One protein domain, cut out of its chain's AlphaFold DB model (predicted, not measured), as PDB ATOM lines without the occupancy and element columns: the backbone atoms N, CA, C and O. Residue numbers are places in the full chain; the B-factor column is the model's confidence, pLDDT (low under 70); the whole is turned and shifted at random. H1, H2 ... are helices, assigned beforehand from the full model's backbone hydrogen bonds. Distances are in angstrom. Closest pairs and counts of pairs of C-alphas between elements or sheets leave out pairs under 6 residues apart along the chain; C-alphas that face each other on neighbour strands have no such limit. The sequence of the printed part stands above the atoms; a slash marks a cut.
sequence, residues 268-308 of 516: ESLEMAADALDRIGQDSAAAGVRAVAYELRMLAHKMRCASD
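AT A GLANCE: This is residues 268 to 308 of the 516 residues of an uncharacterized protein of Burkholderia vietnamiensis (strain G4 / LMG 22486) (UniProt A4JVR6). What does the model look like? It is a helical hairpin, two helices side by side: the longer H2 folds back along H1 after a tight turn, and its last part runs on past the beginning of H1. What is it made of? The printed part has 41 residues with two named helices, H1 then H2, and no named strand; the class is all helix. How large is it? The C-alphas span 36 by 14 by 8 A along their three main axes, the outline of a rod, and the whole is only just compact, nearly loose, with a radius of gyration of the C-alphas of 10.8 A.

HOW THE PARTS SIT: How does H2, residues 287 to 308, stand to H1, residues 268 to 282? They touch, with the C-alphas of Ala 274 and Ala 293 the closest at 4.2 A. They run opposite ways at a shallow tilt of 18 degrees, a helical hairpin. What do the backbones show? In H1 and H2 every O i to N i+4 pair is within hydrogen-bond range.

IN THESE COORDINATES: Where is H2? It runs 31.9 A from C-alpha 287 at (-58.011, -36.814, -33.603) to C-alpha 308 at (-30.393, -37.807, -49.485). Where is H1? It begins with C-alpha 268 at (-34.775, -39.282, -36.378) and is 21.1 A long.

THE WHOLE: How far does it reach? The two C-alphas farthest apart, those of Ala 285 and Asp 308, are 36.4 A apart. Is it unbroken? The printed part has no cut, and the link from H1 to H2 is tight, with 4 residues. Where is confidence low? Residues 284 to 285 and 306 to 308 have pLDDT under 70; the mean of the printed part is 82.6.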
ATOM      1  N   GLU A 268     -34.475 -38.214 -37.339       83.50
ATOM      2  CA  GLU A 268     -34.775 -39.282 -36.378       83.50
ATOM      3  C   GLU A 268     -35.521 -38.774 -35.132       83.50
ATOM      4  O   GLU A 268     -36.399 -39.457 -34.609       83.50
ATOM      5  N   SER A 269     -35.242 -37.551 -34.663       84.56
ATOM      6  CA  SER A 269     -35.944 -36.999 -33.500       84.56
ATOM      7  C   SER A 269     -37.367 -36.555 -33.833       84.56
ATOM      8  O   SER A 269     -38.260 -36.699 -32.996       84.56
ATOM      9  N   LEU A 270     -37.611 -36.108 -35.069       86.88
ATOM     10  CA  LEU A 270     -38.958 -35.838 -35.574       86.88
ATOM     11  C   LEU A 270     -39.791 -37.121 -35.715       86.88
ATOM     12  O   LEU A 270     -40.979 -37.100 -35.399       86.88
ATOM     13  N   GLU A 271     -39.188 -38.245 -36.121       86.44
ATOM     14  CA  GLU A 271     -39.874 -39.545 -36.116       86.44
ATOM     15  C   GLU A 271     -40.196 -40.035 -34.709       86.44
ATOM     16  O   GLU A 271     -41.326 -40.439 -34.455       86.44
ATOM     17  N   MET A 272     -39.245 -39.948 -33.776       88.31
ATOM     18  CA  MET A 272     -39.505 -40.315 -32.381       88.31
ATOM     19  C   MET A 272     -40.611 -39.448 -31.762       88.31
ATOM     20  O   MET A 272     -41.443 -39.956 -31.009       88.31
ATOM     21  N   ALA A 273     -40.657 -38.156 -32.102       88.19
ATOM     22  CA  ALA A 273     -41.724 -37.255 -31.681       88.19
ATOM     23  C   ALA A 273     -43.076 -37.620 -32.319       88.19
ATOM     24  O   ALA A 273     -44.092 -37.644 -31.622       88.19
ATOM     25  N   ALA A 274     -43.093 -37.949 -33.614       91.81
ATOM     26  CA  ALA A 274     -44.287 -38.426 -34.304       91.81
ATOM     27  C   ALA A 274     -44.822 -39.719 -33.668       91.81
ATOM     28  O   ALA A 274     -46.006 -39.793 -33.356       91.81
ATOM     29  N   ASP A 275     -43.958 -40.696 -33.393       90.81
ATOM     30  CA  ASP A 275     -44.336 -41.971 -32.772       90.81
ATOM     31  C   ASP A 275     -44.841 -41.800 -31.333       90.81
ATOM     32  O   ASP A 275     -45.791 -42.469 -30.918       90.81
ATOM     33  N   ALA A 276     -44.246 -40.884 -30.563       88.50
ATOM     34  CA  ALA A 276     -44.726 -40.551 -29.225       88.50
ATOM     35  C   ALA A 276     -46.132 -39.931 -29.266       88.50
ATOM     36  O   ALA A 276     -47.003 -40.320 -28.486       88.50
ATOM     37  N   LEU A 277     -46.378 -39.008 -30.201       89.88
ATOM     38  CA  LEU A 277     -47.701 -38.413 -30.399       89.88
ATOM     39  C   LEU A 277     -48.716 -39.429 -30.926       89.88
ATOM     40  O   LEU A 277     -49.870 -39.391 -30.512       89.88
ATOM     41  N   ASP A 278     -48.304 -40.364 -31.779       88.88
ATOM     42  CA  ASP A 278     -49.175 -41.426 -32.288       88.88
ATOM     43  C   ASP A 278     -49.637 -42.348 -31.146       88.88
ATOM     44  O   ASP A 278     -50.828 -42.626 -31.023       88.88
ATOM     45  N   ARG A 279     -48.733 -42.723 -30.224       86.31
ATOM     46  CA  ARG A 279     -49.079 -43.489 -29.008       86.31
ATOM     47  C   ARG A 279     -50.028 -42.722 -28.088       86.31
ATOM     48  O   ARG A 279     -51.052 -43.260 -27.685       86.31
ATOM     49  N   ILE A 280     -49.751 -41.443 -27.823       87.38
ATOM     50  CA  ILE A 280     -50.656 -40.584 -27.034       87.38
ATOM     51  C   ILE A 280     -52.021 -40.452 -27.728       87.38
ATOM     52  O   ILE A 280     -53.062 -40.395 -27.076       87.38
ATOM     53  N   GLY A 281     -52.029 -40.413 -29.061       87.94
ATOM     54  CA  GLY A 281     -53.225 -40.360 -29.889       87.94
ATOM     55  C   GLY A 281     -53.998 -41.677 -29.974       87.94
ATOM     56  O   GLY A 281     -55.159 -41.635 -30.365       87.94
ATOM     57  N   GLN A 282     -53.413 -42.828 -29.635       81.50
ATOM     58  CA  GLN A 282     -54.124 -44.114 -29.560       81.50
ATOM     59  C   GLN A 282     -54.947 -44.225 -28.273       81.50
ATOM     60  O   GLN A 282     -56.084 -44.691 -28.317       81.50
ATOM     61  N   ASP A 283     -54.420 -43.696 -27.168       76.69
ATOM     62  CA  ASP A 283     -55.088 -43.703 -25.859       76.69
ATOM     63  C   ASP A 283     -56.060 -42.519 -25.672       76.69
ATOM     64  O   ASP A 283     -56.801 -42.443 -24.690       76.69
ATOM     65  N   SER A 284     -56.084 -41.585 -26.628       62.62
ATOM     66  CA  SER A 284     -56.878 -40.356 -26.592       62.62
ATOM     67  C   SER A 284     -57.866 -40.276 -27.758       62.62
ATOM     68  O   SER A 284     -57.522 -40.484 -28.922       62.62
ATOM     69  N   ALA A 285     -59.106 -39.853 -27.485       66.44
ATOM     70  CA  ALA A 285     -60.091 -39.539 -28.527       66.44
ATOM     71  C   ALA A 285     -59.709 -38.304 -29.383       66.44
ATOM     72  O   ALA A 285     -60.430 -37.934 -30.312       66.44
ATOM     73  N   ALA A 286     -58.580 -37.646 -29.099       77.69
ATOM     74  CA  ALA A 286     -58.155 -36.434 -29.779       77.69
ATOM     75  C   ALA A 286     -57.553 -36.725 -31.165       77.69
ATOM     76  O   ALA A 286     -56.338 -36.836 -31.334       77.69
ATOM     77  N   ALA A 287     -58.408 -36.738 -32.192       74.62
ATOM     78  CA  ALA A 287     -58.011 -36.814 -33.603       74.62
ATOM     79  C   ALA A 287     -56.929 -35.783 -34.007       74.62
ATOM     80  O   ALA A 287     -56.142 -36.038 -34.916       74.62
ATOM     81  N   GLY A 288     -56.845 -34.647 -33.305       83.69
ATOM     82  CA  GLY A 288     -55.824 -33.624 -33.543       83.69
ATOM     83  C   GLY A 288     -54.389 -34.074 -33.241       83.69
ATOM     84  O   GLY A 288     -53.477 -33.638 -33.931       83.69
ATOM     85  N   VAL A 289     -54.171 -34.970 -32.273       86.38
ATOM     86  CA  VAL A 289     -52.814 -35.433 -31.916       86.38
ATOM     87  C   VAL A 289     -52.231 -36.312 -33.027       86.38
ATOM     88  O   VAL A 289     -51.071 -36.158 -33.396       86.38
ATOM     89  N   ARG A 290     -53.067 -37.161 -33.638       84.69
ATOM     90  CA  ARG A 290     -52.676 -38.006 -34.778       84.69
ATOM     91  C   ARG A 290     -52.377 -37.192 -36.038       84.69
ATOM     92  O   ARG A 290     -51.456 -37.529 -36.771       84.69
ATOM     93  N   ALA A 291     -53.107 -36.098 -36.267       84.25
ATOM     94  CA  ALA A 291     -52.818 -35.187 -37.376       84.25
ATOM     95  C   ALA A 291     -51.433 -34.531 -37.224       84.25
ATOM     96  O   ALA A 291     -50.665 -34.495 -38.176       84.25
ATOM     97  N   VAL A 292     -51.069 -34.098 -36.012       89.50
ATOM     98  CA  VAL A 292     -49.731 -33.537 -35.750       89.50
ATOM     99  C   VAL A 292     -48.638 -34.600 -35.893       89.50
ATOM    100  O   VAL A 292     -47.597 -34.323 -36.483       89.50
ATOM    101  N   ALA A 293     -48.875 -35.828 -35.415       90.56
ATOM    102  CA  ALA A 293     -47.953 -36.946 -35.625       90.56
ATOM    103  C   ALA A 293     -47.706 -37.209 -37.122       90.56
ATOM    104  O   ALA A 293     -46.567 -37.406 -37.543       90.56
ATOM    105  N   TYR A 294     -48.764 -37.158 -37.937       90.50
ATOM    106  CA  TYR A 294     -48.670 -37.314 -39.387       90.50
ATOM    107  C   TYR A 294     -47.824 -36.214 -40.039       90.50
ATOM    108  O   TYR A 294     -46.910 -36.523 -40.804       90.50
ATOM    109  N   GLU A 295     -48.060 -34.947 -39.693       91.44
ATOM    110  CA  GLU A 295     -47.290 -33.816 -40.228       91.44
ATOM    111  C   GLU A 295     -45.805 -33.889 -39.847       91.44
ATOM    112  O   GLU A 295     -44.933 -33.666 -40.685       91.44
ATOM    113  N   LEU A 296     -45.485 -34.285 -38.610       90.44
ATOM    114  CA  LEU A 296     -44.094 -34.493 -38.197       90.44
ATOM    115  C   LEU A 296     -43.432 -35.636 -38.972       90.44
ATOM    116  O   LEU A 296     -42.270 -35.518 -39.361       90.44
ATOM    117  N   ARG A 297     -44.170 -36.716 -39.255       91.69
ATOM    118  CA  ARG A 297     -43.676 -37.840 -40.061       91.69
ATOM    119  C   ARG A 297     -43.448 -37.416 -41.520       91.69
ATOM    120  O   ARG A 297     -42.423 -37.772 -42.103       91.69
ATOM    121  N   MET A 298     -44.330 -36.585 -42.080       86.75
ATOM    122  CA  MET A 298     -44.161 -35.962 -43.402       86.75
ATOM    123  C   MET A 298     -42.947 -35.029 -43.452       86.75
ATOM    124  O   MET A 298     -42.165 -35.083 -44.403       86.75
ATOM    125  N   LEU A 299     -42.736 -34.215 -42.417       86.25
ATOM    126  CA  LEU A 299     -41.585 -33.320 -42.314       86.25
ATOM    127  C   LEU A 299     -40.272 -34.107 -42.187       86.25
ATOM    128  O   LEU A 299     -39.316 -33.826 -42.909       86.25
ATOM    129  N   ALA A 300     -40.241 -35.140 -41.341       86.06
ATOM    130  CA  ALA A 300     -39.099 -36.042 -41.192       86.06
ATOM    131  C   ALA A 300     -38.777 -36.785 -42.497       86.06
ATOM    132  O   ALA A 300     -37.612 -37.014 -42.832       86.06
ATOM    133  N   HIS A 301     -39.807 -37.168 -43.255       85.69
ATOM    134  CA  HIS A 301     -39.648 -37.760 -44.577       85.69
ATOM    135  C   HIS A 301     -39.066 -36.750 -45.574       85.69
ATOM    136  O   HIS A 301     -38.061 -37.042 -46.219       85.69
ATOM    137  N   LYS A 302     -39.616 -35.533 -45.638       80.75
ATOM    138  CA  LYS A 302     -39.110 -34.451 -46.494       80.75
ATOM    139  C   LYS A 302     -37.652 -34.108 -46.179       80.75
ATOM    140  O   LYS A 302     -36.859 -33.950 -47.103       80.75
ATOM    141  N   MET A 303     -37.282 -34.044 -44.899       77.81
ATOM    142  CA  MET A 303     -35.903 -33.789 -44.468       77.81
ATOM    143  C   MET A 303     -34.950 -34.924 -44.845       77.81
ATOM    144  O   MET A 303     -33.836 -34.647 -45.281       77.81
ATOM    145  N   ARG A 304     -35.376 -36.189 -44.757       75.06
ATOM    146  CA  ARG A 304     -34.568 -37.315 -45.252       75.06
ATOM    147  C   ARG A 304     -34.417 -37.296 -46.765       75.06
ATOM    148  O   ARG A 304     -33.306 -37.446 -47.252       75.06
ATOM    149  N   CYS A 305     -35.484 -37.010 -47.505       70.50
ATOM    150  CA  CYS A 305     -35.408 -36.857 -48.957       70.50
ATOM    151  C   CYS A 305     -34.494 -35.691 -49.375       70.50
ATOM    152  O   CYS A 305     -33.777 -35.809 -50.363       70.50
ATOM    153  N   ALA A 306     -34.476 -34.591 -48.615       65.00
ATOM    154  CA  ALA A 306     -33.578 -33.461 -48.856       65.00
ATOM    155  C   ALA A 306     -32.117 -33.772 -48.479       65.00
ATOM    156  O   ALA A 306     -31.206 -33.409 -49.218       65.00
ATOM    157  N   SER A 307     -31.881 -34.481 -47.371       61.00
ATOM    158  CA  SER A 307     -30.538 -34.916 -46.960       61.00
ATOM    159  C   SER A 307     -29.949 -35.942 -47.932       61.00
ATOM    160  O   SER A 307     -28.763 -35.889 -48.242       61.00
ATOM    161  N   ASP A 308     -30.778 -36.841 -48.456       61.06
ATOM    162  CA  ASP A 308     -30.393 -37.807 -49.485       61.06
ATOM    163  C   ASP A 308     -30.168 -37.152 -50.860       61.06
ATOM    164  O   ASP A 308     -29.510 -37.741 -51.721       61.06
TER     165      ASP A 308